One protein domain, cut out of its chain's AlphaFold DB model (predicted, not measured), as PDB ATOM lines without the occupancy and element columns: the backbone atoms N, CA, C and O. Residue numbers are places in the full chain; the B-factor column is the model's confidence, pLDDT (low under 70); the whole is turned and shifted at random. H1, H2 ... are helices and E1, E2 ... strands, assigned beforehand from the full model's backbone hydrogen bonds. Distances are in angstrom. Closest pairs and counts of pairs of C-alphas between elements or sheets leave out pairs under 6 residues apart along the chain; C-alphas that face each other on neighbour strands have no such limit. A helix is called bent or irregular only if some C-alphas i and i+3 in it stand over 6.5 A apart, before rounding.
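Overview. This is residues 4 to 142 of the 152 residues of an uncharacterized protein of Edaphochlamys debaryana (UniProt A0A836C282). A small sheet of three parallel strands is covered on one face by two long helices, H3 and H4, set side by side. H1 packs on H3 at one end of the long axis, the unnamed stretch of residues 110 to 131 reaches out at the other end, and H6 grazes the sheet with residues 138 to 142. The printed part has 139 residues, with six named helices and three named strands in the order H1 E1 H2 H3 E2 H4 E3 H5 H6; the sheet's order is E1 E2 E3 and the class is mostly helix. It is compact, with a radius of gyration of the C-alphas of 16.2 A, and only just elongated, spanning 50 by 33 by 26 A.

Along the chain. The strands are E1, residues 21 to 24, E2, residues 58 to 62, 13.2 A long, and E3, residues 101 to 104. C-alpha 60, in E2, is at (-40.472, 85.489, 126.131). H3, residues 38 to 53, measures 22.7 A, and H4, residues 77 to 96, measures 30.4 A. H4 is irregular: C-alphas 92 and 95 are 7.3 A apart. H1, residues 4 to 14, is 15.5 A long and begins at C-alpha (-51.337, 96.648, 133.293). H2 is residues 28 to 32 and H5 residues 106 to 109. H6, residues 132 to 142, is 15.1 A long and ends at C-alpha (-33.659, 88.900, 123.027).

Arrangement. E2 is the inner strand, parallel to E1 at 25 degrees, with N 24 and O 60 2.9 A apart, and to E3 at 29 degrees, with N 102 and O 59 2.8 A apart; both pairs are within hydrogen-bond range. H3 and H4 are on the same face, forming two layers, helices on one face of a sheet. H3 runs along the strands over E2, at a height over the sheet of 10.2 A; H4's is 11.5 A. H3 and H4 touch, closest at the C-alphas of Val 38 and Leu 87, 6.2 A, at a shallow tilt of 28 degrees, the same way. E1, H2 H3, E2 and E2, H4, E3 are strand-helix-strand units, parallel neighbour strands joined through helices, with right-handed crossovers. H1 touches H3, closest at the C-alphas of Pro 6 and Ala 51, 6.1 A. H2 touches H4, closest at the C-alphas of Ile 31 and Arg 83, 6.8 A. H5 and H6 are near each other, with 6 pairs of C-alphas within 10 A. Every O i to N i+4 pair is within hydrogen-bond range in H1, H2, H3 and H6, and 14 of 16 in H4; H5 is too short for one.

Size, cuts and confidence. The two C-alphas farthest apart are those of Lys 14 and Ser 117, 51.6 A. The printed part has no cut. The links E2 to H4, 14 residues, and H5 to H6, 22 residues, are long. Mean pLDDT of the printed part is 92.2, with residue 34 and residues 70 to 77 under 70.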
ATOM      1  N   ARG A   4     -51.771  95.751 134.380       93.31
ATOM      2  CA  ARG A   4     -51.337  96.648 133.293       93.31
ATOM      3  C   ARG A   4     -51.223  95.935 131.946       93.31
ATOM      4  O   ARG A   4     -51.655  96.489 130.942       93.31
ATOM      5  N   LEU A   5     -50.621  94.745 131.907       94.81
ATOM      6  CA  LEU A   5     -50.420  94.022 130.649       94.81
ATOM      7  C   LEU A   5     -51.749  93.597 130.002       94.81
ATOM      8  O   LEU A   5     -51.921  93.921 128.829       94.81
ATOM      9  N   PRO A   6     -52.714  92.977 130.716       95.00
ATOM     10  CA  PRO A   6     -54.026  92.678 130.144       95.00
ATOM     11  C   PRO A   6     -54.699  93.912 129.537       95.00
ATOM     12  O   PRO A   6     -55.151  93.852 128.400       95.00
ATOM     13  N   ALA A   7     -54.660  95.057 130.231       95.88
ATOM     14  CA  ALA A   7     -55.222  96.306 129.720       95.88
ATOM     15  C   ALA A   7     -54.545  96.777 128.419       95.88
ATOM     16  O   ALA A   7     -55.229  97.212 127.498       95.88
ATOM     17  N   VAL A   8     -53.215  96.658 128.312       95.88
ATOM     18  CA  VAL A   8     -52.474  96.987 127.078       95.88
ATOM     19  C   VAL A   8     -52.862  96.053 125.930       95.88
ATOM     20  O   VAL A   8     -53.049  96.519 124.809       95.88
ATOM     21  N   LEU A   9     -53.002  94.752 126.193       96.12
ATOM     22  CA  LEU A   9     -53.392  93.783 125.167       96.12
ATOM     23  C   LEU A   9     -54.844  93.991 124.709       96.12
ATOM     24  O   LEU A   9     -55.135  93.895 123.517       96.12
ATOM     25  N   ASP A  10     -55.745  94.317 125.637       95.25
ATOM     26  CA  ASP A  10     -57.142  94.628 125.326       95.25
ATOM     27  C   ASP A  10     -57.249  95.911 124.496       95.25
ATOM     28  O   ASP A  10     -58.005  95.962 123.527       95.25
ATOM     29  N   GLU A  11     -56.454  96.930 124.825       96.75
ATOM     30  CA  GLU A  11     -56.405  98.177 124.065       96.75
ATOM     31  C   GLU A  11     -55.838  97.968 122.655       96.75
ATOM     32  O   GLU A  11     -56.428  98.421 121.673       96.75
ATOM     33  N   ALA A  12     -54.754  97.198 122.526       95.56
ATOM     34  CA  ALA A  12     -54.204  96.821 121.228       95.56
ATOM     35  C   ALA A  12     -55.247  96.091 120.369       95.56
ATOM     36  O   ALA A  12     -55.433  96.430 119.199       95.56
ATOM     37  N   LYS A  13     -56.005  95.160 120.964       93.62
ATOM     38  CA  LYS A  13     -57.091  94.446 120.283       93.62
ATOM     39  C   LYS A  13     -58.198  95.388 119.802       93.62
ATOM     40  O   LYS A  13     -58.636  95.247 118.661       93.62
ATOM     41  N   LYS A  14     -58.636  96.353 120.624       96.38
ATOM     42  CA  LYS A  14     -59.638  97.362 120.214       96.38
ATOM     43  C   LYS A  14     -59.172  98.168 119.005       96.38
ATOM     44  O   LYS A  14     -59.967  98.436 118.110       96.38
ATOM     45  N   HIS A  15     -57.886  98.510 118.963       96.62
ATOM     46  CA  HIS A  15     -57.274  99.245 117.858       96.62
ATOM     47  C   HIS A  15     -56.783  98.358 116.707       96.62
ATOM     48  O   HIS A  15     -56.109  98.854 115.808       96.62
ATOM     49  N   GLN A  16     -57.111  97.061 116.716       94.88
ATOM     50  CA  GLN A  16     -56.682  96.088 115.704       94.88
ATOM     51  C   GLN A  16     -55.152  96.022 115.523       94.88
ATOM     52  O   GLN A  16     -54.650  95.644 114.465       94.88
ATOM     53  N   VAL A  17     -54.398  96.359 116.572       96.62
ATOM     54  CA  VAL A  17     -52.943  96.219 116.625       96.62
ATOM     55  C   VAL A  17     -52.615  94.798 117.063       96.62
ATOM     56  O   VAL A  17     -52.957  94.370 118.166       96.62
ATOM     57  N   LYS A  18     -51.931  94.057 116.192       93.56
ATOM     58  CA  LYS A  18     -51.504  92.690 116.483       93.56
ATOM     59  C   LYS A  18     -50.251  92.698 117.359       93.56
ATOM     60  O   LYS A  18     -49.234  93.276 116.983       93.56
ATOM     61  N   ILE A  19     -50.321  92.010 118.495       96.31
ATOM     62  CA  ILE A  19     -49.173  91.727 119.362       96.31
ATOM     63  C   ILE A  19     -48.964  90.217 119.359       96.31
ATOM     64  O   ILE A  19     -49.782  89.480 119.893       96.31
ATOM     65  N   ASP A  20     -47.877  89.754 118.747       95.44
ATOM     66  CA  ASP A  20     -47.543  88.324 118.695       95.44
ATOM     67  C   ASP A  20     -46.741  87.864 119.921       95.44
ATOM     68  O   ASP A  20     -46.880  86.729 120.382       95.44
ATOM     69  N   TRP A  21     -45.909  88.759 120.459       97.44
ATOM     70  CA  TRP A  21     -44.978  88.472 121.543       97.44
ATOM     71  C   TRP A  21     -44.985  89.564 122.605       97.44
ATOM     72  O   TRP A  21     -44.987  90.755 122.296       97.44
ATOM     73  N   VAL A  22     -44.886  89.139 123.859       97.88
ATOM     74  CA  VAL A  22     -44.540  89.977 125.005       97.88
ATOM     75  C   VAL A  22     -43.181  89.534 125.524       97.88
ATOM     76  O   VAL A  22     -42.966  88.353 125.791       97.88
ATOM     77  N   VAL A  23     -42.264  90.483 125.700       97.75
ATOM     78  CA  VAL A  23     -41.017  90.244 126.432       97.75
ATOM     79  C   VAL A  23     -41.256  90.623 127.889       97.75
ATOM     80  O   VAL A  23     -41.473  91.795 128.198       97.75
ATOM     81  N   LEU A  24     -41.251  89.632 128.781       96.94
ATOM     82  CA  LEU A  24     -41.496  89.831 130.206       96.94
ATOM     83  C   LEU A  24     -40.171  89.857 130.973       96.94
ATOM     84  O   LEU A  24     -39.452  88.862 131.042       96.94
ATOM     85  N   MET A  25     -39.874  91.006 131.580       92.88
ATOM     86  CA  MET A  25     -38.730  91.209 132.465       92.88
ATOM     87  C   MET A  25     -39.225  91.899 133.738       92.88
ATOM     88  O   MET A  25     -39.517  93.094 133.733       92.88
ATOM     89  N   GLY A  26     -39.352  91.145 134.827       90.88
ATOM     90  CA  GLY A  26     -39.911  91.646 136.081       90.88
ATOM     91  C   GLY A  26     -39.607  90.721 137.254       90.88
ATOM     92  O   GLY A  26     -39.209  89.580 137.055       90.88
ATOM     93  N   GLY A  27     -39.760  91.225 138.480       91.75
ATOM     94  CA  GLY A  27     -39.604  90.440 139.707       91.75
ATOM     95  C   GLY A  27     -38.436  90.847 140.606       91.75
ATOM     96  O   GLY A  27     -38.537  90.641 141.810       91.75
ATOM     97  N   ILE A  28     -37.353  91.458 140.092       90.00
ATOM     98  CA  ILE A  28     -36.201  91.813 140.953       90.00
ATOM     99  C   ILE A  28     -36.592  92.830 142.033       90.00
ATOM    100  O   ILE A  28     -36.257  92.647 143.198       90.00
ATOM    101  N   ASN A  29     -37.364  93.856 141.667       88.81
ATOM    102  CA  ASN A  29     -37.856  94.863 142.608       88.81
ATOM    103  C   ASN A  29     -38.853  94.264 143.605       88.81
ATOM    104  O   ASN A  29     -38.843  94.625 144.779       88.81
ATOM    105  N   ASP A  30     -39.687  93.331 143.151       90.31
ATOM    106  CA  ASP A  30     -40.689  92.656 143.968       90.31
ATOM    107  C   ASP A  30     -40.027  91.781 145.041       90.31
ATOM    108  O   ASP A  30     -40.406  91.849 146.207       90.31
ATOM    109  N   ILE A  31     -38.975  91.028 144.690       88.56
ATOM    110  CA  ILE A  31     -38.244  90.212 145.670       88.56
ATOM    111  C   ILE A  31     -37.277  91.022 146.545       88.56
ATOM    112  O   ILE A  31     -36.871  90.514 147.591       88.56
ATOM    113  N   LEU A  32     -36.902  92.238 146.126       82.94
ATOM    114  CA  LEU A  32     -36.147  93.207 146.931       82.94
ATOM    115  C   LEU A  32     -37.033  93.922 147.959       82.94
ATOM    116  O   LEU A  32     -36.540  94.352 149.004       82.94
ATOM    117  N   ARG A  33     -38.330  94.077 147.673       75.12
ATOM    118  CA  ARG A  33     -39.280  94.729 148.572       75.12
ATOM    119  C   ARG A  33     -39.652  93.788 149.717       75.12
ATOM    120  O   ARG A  33     -40.127  92.675 149.510       75.12
ATOM    121  N   TYR A  34     -39.486  94.263 150.948       65.25
ATOM    122  CA  TYR A  34     -39.998  93.562 152.123       65.25
ATOM    123  C   TYR A  34     -41.522  93.395 152.039       65.25
ATOM    124  O   TYR A  34     -42.240  94.371 151.819       65.25
ATOM    125  N   GLY A  35     -41.998  92.164 152.243       72.44
ATOM    126  CA  GLY A  35     -43.423  91.841 152.376       72.44
ATOM    127  C   GLY A  35     -44.065  91.100 151.203       72.44
ATOM    128  O   GLY A  35     -45.177  90.624 151.371       72.44
ATOM    129  N   THR A  36     -43.390  90.951 150.060       85.56
ATOM    130  CA  THR A  36     -43.866  90.083 148.966       85.56
ATOM    131  C   THR A  36     -43.079  88.781 148.992       85.56
ATOM    132  O   THR A  36     -41.853  88.812 149.043       85.56
ATOM    133  N   SER A  37     -43.741  87.632 149.007       91.81
ATOM    134  CA  SER A  37     -43.105  86.314 148.921       91.81
ATOM    135  C   SER A  37     -42.691  85.982 147.484       91.81
ATOM    136  O   SER A  37     -43.183  86.566 146.522       91.81
ATOM    137  N   VAL A  38     -41.761  85.039 147.323       94.38
ATOM    138  CA  VAL A  38     -41.355  84.558 145.992       94.38
ATOM    139  C   VAL A  38     -42.530  83.898 145.264       94.38
ATOM    140  O   VAL A  38     -42.678  84.103 144.061       94.38
ATOM    141  N   ASP A  39     -43.386  83.188 145.999       95.62
ATOM    142  CA  ASP A  39     -44.583  82.538 145.462       95.62
ATOM    143  C   ASP A  39     -45.611  83.559 144.960       95.62
ATOM    144  O   ASP A  39     -46.158  83.389 143.877       95.62
ATOM    145  N   GLU A  40     -45.815  84.677 145.668       95.12
ATOM    146  CA  GLU A  40     -46.675  85.768 145.179       95.12
ATOM    147  C   GLU A  40     -46.150  86.380 143.872       95.12
ATOM    148  O   GLU A  40     -46.927  86.688 142.967       95.12
ATOM    149  N   VAL A  41     -44.827  86.550 143.741       95.88
ATOM    150  CA  VAL A  41     -44.226  87.051 142.492       95.88
ATOM    151  C   VAL A  41     -44.377  86.034 141.362       95.88
ATOM    152  O   VAL A  41     -44.608  86.427 140.216       95.88
ATOM    153  N   TRP A  42     -44.248  84.743 141.670       97.31
ATOM    154  CA  TRP A  42     -44.435  83.664 140.708       97.31
ATOM    155  C   TRP A  42     -45.880  83.551 140.229       97.31
ATOM    156  O   TRP A  42     -46.094  83.583 139.021       97.31
ATOM    157  N   GLY A  43     -46.860  83.561 141.136       97.00
ATOM    158  CA  GLY A  43     -48.277  83.584 140.763       97.00
ATOM    159  C   GLY A  43     -48.608  84.782 139.868       97.00
ATOM    160  O   GLY A  43     -49.302  84.651 138.867       97.00
ATOM    161  N   GLY A  44     -47.986  85.939 140.125       96.81
ATOM    162  CA  GLY A  44     -48.084  87.092 139.232       96.81
ATOM    163  C   GLY A  44     -47.498  86.869 137.829       96.81
ATOM    164  O   GLY A  44     -47.990  87.468 136.877       96.81
ATOM    165  N   HIS A  45     -46.467  86.034 137.663       97.88
ATOM    166  CA  HIS A  45     -45.979  85.639 136.337       97.88
ATOM    167  C   HIS A  45     -46.958  84.685 135.648       97.88
ATOM    168  O   HIS A  45     -47.251  84.889 134.472       97.88
ATOM    169  N   GLU A  46     -47.488  83.699 136.374       98.06
ATOM    170  CA  GLU A  46     -48.475  82.745 135.851       98.06
ATOM    171  C   GLU A  46     -49.738  83.464 135.359       98.06
ATOM    172  O   GLU A  46     -50.157  83.255 134.219       98.06
ATOM    173  N   ASP A  47     -50.261  84.410 136.144       97.75
ATOM    174  CA  ASP A  47     -51.389  85.264 135.757       97.75
ATOM    175  C   ASP A  47     -51.117  86.015 134.441       97.75
ATOM    176  O   ASP A  47     -51.985  86.126 133.572       97.75
ATOM    177  N   LEU A  48     -49.899  86.541 134.266       98.06
ATOM    178  CA  LEU A  48     -49.506  87.241 133.042       98.06
ATOM    179  C   LEU A  48     -49.359  86.286 131.850       98.06
ATOM    180  O   LEU A  48     -49.700  86.667 130.725       98.06
ATOM    181  N   TYR A  49     -48.865  85.065 132.071       98.31
ATOM    182  CA  TYR A  49     -48.761  84.043 131.028       98.31
ATOM    183  C   TYR A  49     -50.136  83.613 130.530       98.31
ATOM    184  O   TYR A  49     -50.344  83.574 129.313       98.31
ATOM    185  N   GLU A  50     -51.076  83.354 131.442       97.88
ATOM    186  CA  GLU A  50     -52.448  82.988 131.091       97.88
ATOM    187  C   GLU A  50     -53.171  84.154 130.412       97.88
ATOM    188  O   GLU A  50     -53.756  83.965 129.345       97.88
ATOM    189  N   ALA A  51     -53.019  85.388 130.903       97.06
ATOM    190  CA  ALA A  51     -53.600  86.556 130.240       97.06
ATOM    191  C   ALA A  51     -53.096  86.739 128.793       97.06
ATOM    192  O   ALA A  51     -53.867  87.136 127.911       97.06
ATOM    193  N   CYS A  52     -51.816  86.447 128.529       97.88
ATOM    194  CA  CYS A  52     -51.266  86.441 127.171       97.88
ATOM    195  C   CYS A  52     -51.851  85.296 126.335       97.88
ATOM    196  O   CYS A  52     -52.294  85.517 125.208       97.88
ATOM    197  N   LYS A  53     -51.906  84.085 126.895       97.62
ATOM    198  CA  LYS A  53     -52.429  82.878 126.240       97.62
ATOM    199  C   LYS A  53     -53.889  83.029 125.815       97.62
ATOM    200  O   LYS A  53     -54.207  82.732 124.667       97.62
ATOM    201  N   GLU A  54     -54.745  83.569 126.682       96.06
ATOM    202  CA  GLU A  54     -56.155  83.889 126.391       96.06
ATOM    203  C   GLU A  54     -56.324  84.810 125.175       96.06
ATOM    204  O   GLU A  54     -57.365  84.816 124.516       96.06
ATOM    205  N   ARG A  55     -55.292  85.601 124.869       95.12
ATOM    206  CA  ARG A  55     -55.272  86.579 123.778       95.12
ATOM    207  C   ARG A  55     -54.447  86.108 122.580       95.12
ATOM    208  O   ARG A  55     -54.249  86.878 121.647       95.12
ATOM    209  N   GLY A  56     -53.982  84.856 122.590       95.75
ATOM    210  CA  GLY A  56     -53.149  84.283 121.530       95.75
ATOM    211  C   GLY A  56     -51.730  84.858 121.472       95.75
ATOM    212  O   GLY A  56     -51.075  84.750 120.439       95.75
ATOM    213  N   VAL A  57     -51.256  85.470 122.560       97.50
ATOM    214  CA  VAL A  57     -49.950  86.131 122.654       97.50
ATOM    215  C   VAL A  57     -48.934  85.201 123.314       97.50
ATOM    216  O   VAL A  57     -49.204  84.565 124.339       97.50
ATOM    217  N   ARG A  58     -47.737  85.122 122.732       98.06
ATOM    218  CA  ARG A  58     -46.620  84.334 123.267       98.06
ATOM    219  C   ARG A  58     -45.763  85.191 124.188       98.06
ATOM    220  O   ARG A  58     -45.687  86.407 124.027       98.06
ATOM    221  N   VAL A  59     -45.097  84.565 125.148       98.44
ATOM    222  CA  VAL A  59     -44.253  85.265 126.120       98.44
ATOM    223  C   VAL A  59     -42.818  84.789 125.990       98.44
ATOM    224  O   VAL A  59     -42.552  83.593 126.047       98.44
ATOM    225  N   LEU A  60     -41.882  85.724 125.851       98.50
ATOM    226  CA  LEU A  60     -40.472  85.489 126.131       98.50
ATOM    227  C   LEU A  60     -40.182  86.046 127.525       98.50
ATOM    228  O   LEU A  60     -40.072  87.261 127.690       98.50
ATOM    229  N   VAL A  61     -40.077  85.179 128.527       98.38
ATOM    230  CA  VAL A  61     -39.727  85.592 129.890       98.38
ATOM    231  C   VAL A  61     -38.222  85.517 130.108       98.38
ATOM    232  O   VAL A  61     -37.553  84.575 129.676       98.38
ATOM    233  N   LEU A  62     -37.680  86.519 130.794       98.25
ATOM    234  CA  LEU A  62     -36.289  86.546 131.214       98.25
ATOM    235  C   LEU A  62     -36.178  86.095 132.669       98.25
ATOM    236  O   LEU A  62     -36.883  86.611 133.536       98.25
ATOM    237  N   THR A  63     -35.249  85.182 132.960       98.19
ATOM    238  CA  THR A  63     -34.833  84.974 134.355       98.19
ATOM    239  C   THR A  63     -34.211  86.263 134.898       98.19
ATOM    240  O   THR A  63     -33.599  87.040 134.157       98.19
ATOM    241  N   LEU A  64     -34.342  86.492 136.203       96.31
ATOM    242  CA  LEU A  64     -33.719  87.627 136.872       96.31
ATOM    243  C   LEU A  64     -32.202  87.590 136.679       96.31
ATOM    244  O   LEU A  64     -31.568  86.551 136.906       96.31
ATOM    245  N   LEU A  65     -31.643  88.741 136.302       95.12
ATOM    246  CA  LEU A  65     -30.200  88.954 136.199       95.12
ATOM    247  C   LEU A  65     -29.529  88.753 137.564       95.12
ATOM    248  O   LEU A  65     -30.183  88.801 138.610       95.12
ATOM    249  N   GLU A  66     -28.216  88.524 137.569       91.19
ATOM    250  CA  GLU A  66     -27.470  88.579 138.824       91.19
ATOM    251  C   GLU A  66     -27.482  89.979 139.436       91.19
ATOM    252  O   GLU A  66     -27.856  90.968 138.811       91.19
ATOM    253  N   VAL A  67     -27.094  90.045 140.702       87.94
ATOM    254  CA  VAL A  67     -27.001  91.295 141.440       87.94
ATOM    255  C   VAL A  67     -25.693  91.325 142.215       87.94
ATOM    256  O   VAL A  67     -25.194  90.293 142.666       87.94
ATOM    257  N   GLY A  68     -25.117  92.510 142.344       85.00
ATOM    258  CA  GLY A  68     -23.829  92.708 142.978       85.00
ATOM    259  C   GLY A  68     -23.860  92.577 144.498       85.00
ATOM    260  O   GLY A  68     -24.920  92.661 145.125       85.00
ATOM    261  N   PRO A  69     -22.684  92.412 145.129       72.88
ATOM    262  CA  PRO A  69     -22.579  92.408 146.581       72.88
ATOM    263  C   PRO A  69     -23.008  93.765 147.159       72.88
ATOM    264  O   PRO A  69     -22.753  94.811 146.564       72.88
ATOM    265  N   ALA A  70     -23.615  93.749 148.350       66.44
ATOM    266  CA  ALA A  70     -24.023  94.941 149.103       66.44
ATOM    267  C   ALA A  70     -25.049  95.852 148.394       66.44
ATOM    268  O   ALA A  70     -24.923  97.076 148.412       66.44
ATOM    269  N   ILE A  71     -26.083  95.293 147.764       63.19
ATOM    270  CA  ILE A  71     -27.223  96.102 147.295       63.19
ATOM    271  C   ILE A  71     -27.812  96.864 148.495       63.19
ATOM    272  O   ILE A  71     -28.010  96.246 149.545       63.19
ATOM    273  N   PRO A  72     -28.107  98.173 148.379       51.25
ATOM    274  CA  PRO A  72     -28.796  98.931 149.416       51.25
ATOM    275  C   PRO A  72     -30.285  98.557 149.430       51.25
ATOM    276  O   PRO A  72     -31.163  99.347 149.113       51.25
ATOM    277  N   ALA A  73     -30.575  97.311 149.773       49.75
ATOM    278  CA  ALA A  73     -31.878  96.872 150.228       49.75
ATOM    279  C   ALA A  73     -31.616  96.347 151.629       49.75
ATOM    280  O   ALA A  73     -30.712  95.535 151.795       49.75
ATOM    281  N   GLY A  74     -32.328  96.838 152.641       50.91
ATOM    282  CA  GLY A  74     -32.058  96.561 154.055       50.91
ATOM    283  C   GLY A  74     -32.193  95.094 154.492       50.91
ATOM    284  O   GLY A  74     -32.493  94.862 155.657       50.91
ATOM    285  N   GLY A  75     -32.044  94.117 153.591       52.38
ATOM    286  CA  GLY A  75     -32.030  92.678 153.816       52.38
ATOM    287  C   GLY A  75     -30.669  92.032 153.596       52.38
ATOM    288  O   GLY A  75     -29.763  92.552 152.946       52.38
ATOM    289  N   ARG A  76     -30.524  90.856 154.201       62.91
ATOM    290  CA  ARG A  76     -29.311  90.041 154.163       62.91
ATOM    291  C   ARG A  76     -29.103  89.550 152.728       62.91
ATOM    292  O   ARG A  76     -29.885  88.738 152.251       62.91
ATOM    293  N   VAL A  77     -28.037  90.001 152.058       67.94
ATOM    294  CA  VAL A  77     -27.657  89.596 150.682       67.94
ATOM    295  C   VAL A  77     -27.845  88.088 150.403       67.94
ATOM    296  O   VAL A  77     -28.386  87.762 149.348       67.94
ATOM    297  N   PRO A  78     -27.509  87.153 151.322       76.81
ATOM    298  CA  PRO A  78     -27.767  85.723 151.112       76.81
ATOM    299  C   PRO A  78     -29.241  85.352 150.891       76.81
ATOM    300  O   PRO A  78     -29.535  84.489 150.068       76.81
ATOM    301  N   GLU A  79     -30.172  86.001 151.592       83.56
ATOM    302  CA  GLU A  79     -31.611  85.738 151.479       83.56
ATOM    303  C   GLU A  79     -32.137  86.160 150.105       83.56
ATOM    304  O   GLU A  79     -32.856  85.410 149.446       83.56
ATOM    305  N   LEU A  80     -31.709  87.326 149.614       85.31
ATOM    306  CA  LEU A  80     -32.061  87.786 148.273       85.31
ATOM    307  C   LEU A  80     -31.566  86.820 147.191       85.31
ATOM    308  O   LEU A  80     -32.307  86.509 146.259       85.31
ATOM    309  N   MET A  81     -30.332  86.322 147.315       87.56
ATOM    310  CA  MET A  81     -29.780  85.364 146.353       87.56
ATOM    311  C   MET A  81     -30.589  84.068 146.315       87.56
ATOM    312  O   MET A  81     -30.859  83.556 145.226       87.56
ATOM    313  N   GLN A  82     -31.024  83.575 147.479       90.31
ATOM    314  CA  GLN A  82     -31.901  82.407 147.579       90.31
ATOM    315  C   GLN A  82     -33.259  82.672 146.930       90.31
ATOM    316  O   GLN A  82     -33.695  81.891 146.086       90.31
ATOM    317  N   ARG A  83     -33.890  83.811 147.235       92.56
ATOM    318  CA  ARG A  83     -35.183  84.212 146.656       92.56
ATOM    319  C   ARG A  83     -35.115  84.343 145.136       92.56
ATOM    320  O   ARG A  83     -35.957  83.802 144.425       92.56
ATOM    321  N   ARG A  84     -34.061  84.983 144.623       93.88
ATOM    322  CA  ARG A  84     -33.786  85.079 143.184       93.88
ATOM    323  C   ARG A  84     -33.592  83.696 142.566       93.88
ATOM    324  O   ARG A  84     -34.077  83.447 141.472       93.88
ATOM    325  N   ALA A  85     -32.839  82.815 143.227       94.81
ATOM    326  CA  ALA A  85     -32.561  81.477 142.705       94.81
ATOM    327  C   ALA A  85     -33.843  80.643 142.625       94.81
ATOM    328  O   ALA A  85     -34.075  79.989 141.611       94.81
ATOM    329  N   TRP A  86     -34.687  80.733 143.652       96.06
ATOM    330  CA  TRP A  86     -35.995  80.093 143.681       96.06
ATOM    331  C   TRP A  86     -36.883  80.604 142.541       96.06
ATOM    332  O   TRP A  86     -37.322  79.800 141.719       96.06
ATOM    333  N   LEU A  87     -37.050  81.922 142.395       97.19
ATOM    334  CA  LEU A  87     -37.851  82.482 141.303       97.19
ATOM    335  C   LEU A  87     -37.304  82.093 139.919       97.19
ATOM    336  O   LEU A  87     -38.058  81.653 139.055       97.19
ATOM    337  N   ASN A  88     -35.985  82.156 139.716       98.06
ATOM    338  CA  ASN A  88     -35.369  81.751 138.452       98.06
ATOM    339  C   ASN A  88     -35.567  80.261 138.144       98.06
ATOM    340  O   ASN A  88     -35.675  79.900 136.974       98.06
ATOM    341  N   ASN A  89     -35.617  79.390 139.154       98.12
ATOM    342  CA  ASN A  89     -35.909  77.973 138.940       98.12
ATOM    343  C   ASN A  89     -37.343  77.757 138.452       98.12
ATOM    344  O   ASN A  89     -37.543  76.970 137.528       98.12
ATOM    345  N   MET A  90     -38.311  78.492 139.001       98.25
ATOM    346  CA  MET A  90     -39.698  78.441 138.527       98.25
ATOM    347  C   MET A  90     -39.819  78.999 137.104       98.25
ATOM    348  O   MET A  90     -40.347  78.319 136.228       98.25
ATOM    349  N   ILE A  91     -39.194  80.150 136.816       98.44
ATOM    350  CA  ILE A  91     -39.161  80.732 135.460       98.44
ATOM    351  C   ILE A  91     -38.575  79.746 134.440       98.44
ATOM    352  O   ILE A  91     -39.142  79.570 133.367       98.44
ATOM    353  N   ARG A  92     -37.475  79.054 134.763       98.25
ATOM    354  CA  ARG A  92     -36.896  78.024 133.878       98.25
ATOM    355  C   ARG A  92     -37.831  76.837 133.646       98.25
ATOM    356  O   ARG A  92     -37.764  76.220 132.587       98.25
ATOM    357  N   GLY A  93     -38.655  76.501 134.635       98.25
ATOM    358  CA  GLY A  93     -39.652  75.437 134.552       98.25
ATOM    359  C   GLY A  93     -40.911  75.823 133.773       98.25
ATOM    360  O   GLY A  93     -41.579  74.924 133.270       98.25
ATOM    361  N   ALA A  94     -41.192  77.122 133.616       98.19
ATOM    362  CA  ALA A  94     -42.437  77.644 133.043       98.19
ATOM    363  C   ALA A  94     -42.877  76.979 131.722       98.19
ATOM    364  O   ALA A  94     -44.055  76.647 131.613       98.19
ATOM    365  N   PRO A  95     -41.988  76.702 130.740       97.88
ATOM    366  CA  PRO A  95     -42.405  76.096 129.472       97.88
ATOM    367  C   PRO A  95     -42.996  74.684 129.588       97.88
ATOM    368  O   PRO A  95     -43.560  74.189 128.616       97.88
ATOM    369  N   ARG A  96     -42.839  74.008 130.738       97.50
ATOM    370  CA  ARG A  96     -43.436  72.686 130.984       97.50
ATOM    371  C   ARG A  96     -44.946  72.772 131.199       97.50
ATOM    372  O   ARG A  96     -45.659  71.900 130.722       97.50
ATOM    373  N   GLU A  97     -45.400  73.837 131.857       96.75
ATOM    374  CA  GLU A  97     -46.806  74.046 132.228       96.75
ATOM    375  C   GLU A  97     -47.494  75.095 131.330       96.75
ATOM    376  O   GLU A  97     -48.697  75.023 131.086       96.75
ATOM    377  N   HIS A  98     -46.732  76.036 130.755       97.75
ATOM    378  CA  HIS A  98     -47.252  77.110 129.901       97.75
ATOM    379  C   HIS A  98     -46.665  77.039 128.484       97.75
ATOM    380  O   HIS A  98     -45.580  77.545 128.195       97.75
ATOM    381  N   SER A  99     -47.415  76.442 127.556       96.56
ATOM    382  CA  SER A  99     -46.973  76.202 126.171       96.56
ATOM    383  C   SER A  99     -46.758  77.469 125.327       96.56
ATOM    384  O   SER A  99     -46.089  77.420 124.291       96.56
ATOM    385  N   ASN A 100     -47.301  78.616 125.751       97.75
ATOM    386  CA  ASN A 100     -47.085  79.916 125.113       97.75
ATOM    387  C   ASN A 100     -45.817  80.636 125.610       97.75
ATOM    388  O   ASN A 100     -45.538  81.735 125.127       97.75
ATOM    389  N   VAL A 101     -45.057  80.043 126.536       98.31
ATOM    390  CA  VAL A 101     -43.889  80.660 127.174       98.31
ATOM    391  C   VAL A 101     -42.579  80.075 126.636       98.31
ATOM    392  O   VAL A 101     -42.380  78.863 126.585       98.31
ATOM    393  N   ALA A 102     -41.651  80.959 126.279       98.00
ATOM    394  CA  ALA A 102     -40.241  80.678 126.036       98.00
ATOM    395  C   ALA A 102     -39.382  81.406 127.082       98.00
ATOM    396  O   ALA A 102     -39.770  82.463 127.581       98.00
ATOM    397  N   VAL A 103     -38.208  80.859 127.406       98.12
ATOM    398  CA  VAL A 103     -37.326  81.394 128.457       98.12
ATOM    399  C   VAL A 103     -35.994  81.842 127.871       98.12
ATOM    400  O   VAL A 103     -35.319  81.075 127.186       98.12
ATOM    401  N   LEU A 104     -35.573  83.056 128.225       98.00
ATOM    402  CA  LEU A 104     -34.205  83.538 128.062       98.00
ATOM    403  C   LEU A 104     -33.529  83.597 129.440       98.00
ATOM    404  O   LEU A 104     -33.939  84.359 130.314       98.00
ATOM    405  N   ASP A 105     -32.483  82.793 129.656       97.06
ATOM    406  CA  ASP A 105     -31.795  82.739 130.956       97.06
ATOM    407  C   ASP A 105     -30.833  83.928 131.146       97.06
ATOM    408  O   ASP A 105     -29.612  83.808 131.009       97.06
ATOM    409  N   GLY A 106     -31.401  85.096 131.454       95.31
ATOM    410  CA  GLY A 106     -30.681  86.335 131.742       95.31
ATOM    411  C   GLY A 106     -29.709  86.208 132.916       95.31
ATOM    412  O   GLY A 106     -28.571  86.666 132.818       95.31
ATOM    413  N   GLY A 107     -30.097  85.501 133.982       92.69
ATOM    414  CA  GLY A 107     -29.225  85.222 135.127       92.69
ATOM    415  C   GLY A 107     -27.945  84.472 134.746       92.69
ATOM    416  O   GLY A 107     -26.884  84.743 135.297       92.69
ATOM    417  N   LYS A 108     -28.009  83.571 133.756       93.81
ATOM    418  CA  LYS A 108     -26.819  82.900 133.209       93.81
ATOM    419  C   LYS A 108     -26.046  83.781 132.222       93.81
ATOM    420  O   LYS A 108     -24.821  83.699 132.158       93.81
ATOM    421  N   ALA A 109     -26.741  84.591 131.427       95.56
ATOM    422  CA  ALA A 109     -26.130  85.422 130.388       95.56
ATOM    423  C   ALA A 109     -25.380  86.652 130.936       95.56
ATOM    424  O   ALA A 109     -24.455  87.160 130.283       95.56
ATOM    425  N   PHE A 110     -25.760  87.105 132.132       95.75
ATOM    426  CA  PHE A 110     -25.191  88.252 132.834       95.75
ATOM    427  C   PHE A 110     -24.761  87.849 134.247       95.75
ATOM    428  O   PHE A 110     -25.427  88.208 135.217       95.75
ATOM    429  N   PRO A 111     -23.654  87.101 134.384       93.94
ATOM    430  CA  PRO A 111     -23.037  86.921 135.684       93.94
ATOM    431  C   PRO A 111     -22.438  88.249 136.164       93.94
ATOM    432  O   PRO A 111     -21.878  89.014 135.363       93.94
ATOM    433  N   PHE A 112     -22.556  88.520 137.460       92.81
ATOM    434  CA  PHE A 112     -22.031  89.737 138.062       92.81
ATOM    435  C   PHE A 112     -20.491  89.679 138.121       92.81
ATOM    436  O   PHE A 112     -19.922  88.601 138.340       92.81
ATOM    437  N   PRO A 113     -19.782  90.803 137.913       92.62
ATOM    438  CA  PRO A 113     -18.324  90.818 137.919       92.62
ATOM    439  C   PRO A 113     -17.768  90.511 139.315       92.62
ATOM    440  O   PRO A 113     -18.292  90.992 140.322       92.62
ATOM    441  N   THR A 114     -16.687  89.731 139.403       90.12
ATOM    442  CA  THR A 114     -16.086  89.370 140.705       90.12
ATOM    443  C   THR A 114     -15.210  90.480 141.285       90.12
ATOM    444  O   THR A 114     -15.012  90.547 142.497       90.12
ATOM    445  N   ASN A 115     -14.671  91.349 140.428       88.44
ATOM    446  CA  ASN A 115     -13.880  92.526 140.775       88.44
ATOM    447  C   ASN A 115     -13.870  93.519 139.599       88.44
ATOM    448  O   ASN A 115     -14.357  93.206 138.518       88.44
ATOM    449  N   ALA A 116     -13.291  94.706 139.795       87.19
ATOM    450  CA  ALA A 116     -13.272  95.759 138.776       87.19
ATOM    451  C   ALA A 116     -12.524  95.376 137.483       87.19
ATOM    452  O   ALA A 116     -12.880  95.856 136.410       87.19
ATOM    453  N   SER A 117     -11.521  94.499 137.567       93.88
ATOM    454  CA  SER A 117     -10.722  94.049 136.416       93.88
ATOM    455  C   SER A 117     -11.395  92.936 135.611       93.88
ATOM    456  O   SER A 117     -10.875  92.514 134.580       93.88
ATOM    457  N   ASP A 118     -12.535  92.430 136.077       95.00
ATOM    458  CA  ASP A 118     -13.314  91.426 135.371       95.00
ATOM    459  C   ASP A 118     -13.791  91.984 134.014       95.00
ATOM    460  O   ASP A 118     -14.376  93.072 133.975       95.00
ATOM    461  N   PRO A 119     -13.594  91.264 132.891       93.94
ATOM    462  CA  PRO A 119     -13.978  91.738 131.559       93.94
ATOM    463  C   PRO A 119     -15.490  91.957 131.398       93.94
ATOM    464  O   PRO A 119     -15.927  92.553 130.417       93.94
ATOM    465  N   ARG A 120     -16.303  91.474 132.345       94.75
ATOM    466  CA  ARG A 120     -17.748  91.707 132.397       94.75
ATOM    467  C   ARG A 120     -18.112  93.027 133.066       94.75
ATOM    468  O   ARG A 120     -19.239  93.472 132.878       94.75
ATOM    469  N   SER A 121     -17.199  93.658 133.809       94.50
ATOM    470  CA  SER A 121     -17.441  94.935 134.498       94.50
ATOM    471  C   SER A 121     -18.041  96.015 133.596       94.50
ATOM    472  O   SER A 121     -19.006  96.643 134.024       94.50
ATOM    473  N   PRO A 122     -17.603  96.186 132.330       96.50
ATOM    474  CA  PRO A 122     -18.202  97.174 131.434       96.50
ATOM    475  C   PRO A 122     -19.679  96.931 131.088       96.50
ATOM    476  O   PRO A 122     -20.322  97.838 130.572       96.50
ATOM    477  N   LEU A 123     -20.233  95.735 131.337       97.31
ATOM    478  CA  LEU A 123     -21.644  95.416 131.075       97.31
ATOM    479  C   LEU A 123     -22.591  95.904 132.180       97.31
ATOM    480  O   LEU A 123     -23.806  95.856 131.995       97.31
ATOM    481  N   TRP A 124     -22.061  96.360 133.312       96.69
ATOM    482  CA  TRP A 124     -22.836  96.745 134.487       96.69
ATOM    483  C   TRP A 124     -22.671  98.234 134.771       96.69
ATOM    484  O   TRP A 124     -21.566  98.764 134.717       96.69
ATOM    485  N   SER A 125     -23.780  98.910 135.063       95.19
ATOM    486  CA  SER A 125     -23.766 100.309 135.500       95.19
ATOM    487  C   SER A 125     -23.641 100.404 137.015       95.19
ATOM    488  O   SER A 125     -22.979 101.296 137.539       95.19
ATOM    489  N   ASP A 126     -24.304  99.494 137.724       91.69
ATOM    490  CA  ASP A 126     -24.255  99.385 139.174       91.69
ATOM    491  C   ASP A 126     -24.510  97.927 139.604       91.69
ATOM    492  O   ASP A 126     -24.265  96.985 138.852       91.69
ATOM    493  N   ARG A 127     -24.964  97.721 140.844       89.56
ATOM    494  CA  ARG A 127     -25.192  96.395 141.433       89.56
ATOM    495  C   ARG A 127     -26.464  95.698 140.936       89.56
ATOM    496  O   ARG A 127     -26.671  94.551 141.313       89.56
ATOM    497  N   ILE A 128     -27.324  96.351 140.161       90.38
ATOM    498  CA  ILE A 128     -28.597  95.785 139.684       90.38
ATOM    499  C   ILE A 128     -28.912  96.147 138.224       90.38
ATOM    500  O   ILE A 128     -29.678  95.437 137.575       90.38
ATOM    501  N   HIS A 129     -28.322  97.219 137.694       94.25
ATOM    502  CA  HIS A 129     -28.558  97.717 136.347       94.25
ATOM    503  C   HIS A 129     -27.391  97.401 135.411       94.25
ATOM    504  O   HIS A 129     -26.213  97.536 135.759       94.25
ATOM    505  N   LEU A 130     -27.740  97.045 134.176       96.88
ATOM    506  CA  LEU A 130     -26.791  96.937 133.076       96.88
ATOM    507  C   LEU A 130     -26.348  98.333 132.612       96.88
ATOM    508  O   LEU A 130     -27.079  99.312 132.747       96.88
ATOM    509  N   SER A 131     -25.143  98.424 132.060       98.00
ATOM    510  CA  SER A 131     -24.702  99.603 131.306       98.00
ATOM    511  C   SER A 131     -25.357  99.624 129.920       98.00
ATOM    512  O   SER A 131     -26.003  98.654 129.520       98.00
ATOM    513  N   SER A 132     -25.133 100.682 129.134       98.25
ATOM    514  CA  SER A 132     -25.544 100.708 127.721       98.25
ATOM    515  C   SER A 132     -25.025  99.490 126.947       98.25
ATOM    516  O   SER A 132     -25.810  98.804 126.305       98.25
ATOM    517  N   ALA A 133     -23.745  99.133 127.108       98.12
ATOM    518  CA  ALA A 133     -23.167  97.947 126.472       98.12
ATOM    519  C   ALA A 133     -23.810  96.634 126.964       98.12
ATOM    520  O   ALA A 133     -23.967  95.676 126.205       98.12
ATOM    521  N   GLY A 134     -24.205  96.578 128.239       98.06
ATOM    522  CA  GLY A 134     -24.971  95.457 128.778       98.06
ATOM    523  C   GLY A 134     -26.363  95.343 128.151       98.06
ATOM    524  O   GLY A 134     -26.770  94.240 127.780       98.06
ATOM    525  N   TYR A 135     -27.065  96.462 127.972       98.12
ATOM    526  CA  TYR A 135     -28.367  96.490 127.303       98.12
ATOM    527  C   TYR A 135     -28.275  96.182 125.804       98.12
ATOM    528  O   TYR A 135     -29.141  95.467 125.304       98.12
ATOM    529  N   ASP A 136     -27.212  96.596 125.109       98.44
ATOM    530  CA  ASP A 136     -26.965  96.199 123.714       98.44
ATOM    531  C   ASP A 136     -26.820  94.677 123.596       98.44
ATOM    532  O   ASP A 136     -27.468  94.027 122.768       98.44
ATOM    533  N   LYS A 137     -26.032  94.071 124.497       98.00
ATOM    534  CA  LYS A 137     -25.911  92.612 124.591       98.00
ATOM    535  C   LYS A 137     -27.261  91.955 124.901       98.00
ATOM    536  O   LYS A 137     -27.576  90.921 124.314       98.00
ATOM    537  N   LEU A 138     -28.060  92.525 125.808       97.88
ATOM    538  CA  LEU A 138     -29.381  91.992 126.150       97.88
ATOM    539  C   LEU A 138     -30.324  92.036 124.945       97.88
ATOM    540  O   LEU A 138     -30.989  91.042 124.663       97.88
ATOM    541  N   GLY A 139     -30.337  93.146 124.208       98.12
ATOM    542  CA  GLY A 139     -31.116  93.303 122.984       98.12
ATOM    543  C   GLY A 139     -30.748  92.256 121.934       98.12
ATOM    544  O   GLY A 139     -31.635  91.605 121.383       98.12
ATOM    545  N   ALA A 140     -29.451  92.010 121.722       98.25
ATOM    546  CA  ALA A 140     -28.983  90.964 120.815       98.25
ATOM    547  C   ALA A 140     -29.438  89.555 121.247       98.25
ATOM    548  O   ALA A 140     -29.833  88.745 120.408       98.25
ATOM    549  N   LEU A 141     -29.430  89.264 122.554       98.00
ATOM    550  CA  LEU A 141     -29.910  87.987 123.097       98.00
ATOM    551  C   LEU A 141     -31.428  87.827 122.957       98.00
ATOM    552  O   LEU A 141     -31.888  86.756 122.565       98.00
ATOM    553  N   VAL A 142     -32.202  88.881 123.231       97.81
ATOM    554  CA  VAL A 142     -33.659  88.900 123.027       97.81
ATOM    555  C   VAL A 142     -33.990  88.687 121.553       97.81
ATOM    556  O   VAL A 142     -34.813  87.833 121.234       97.81
TER     557      VAL A 142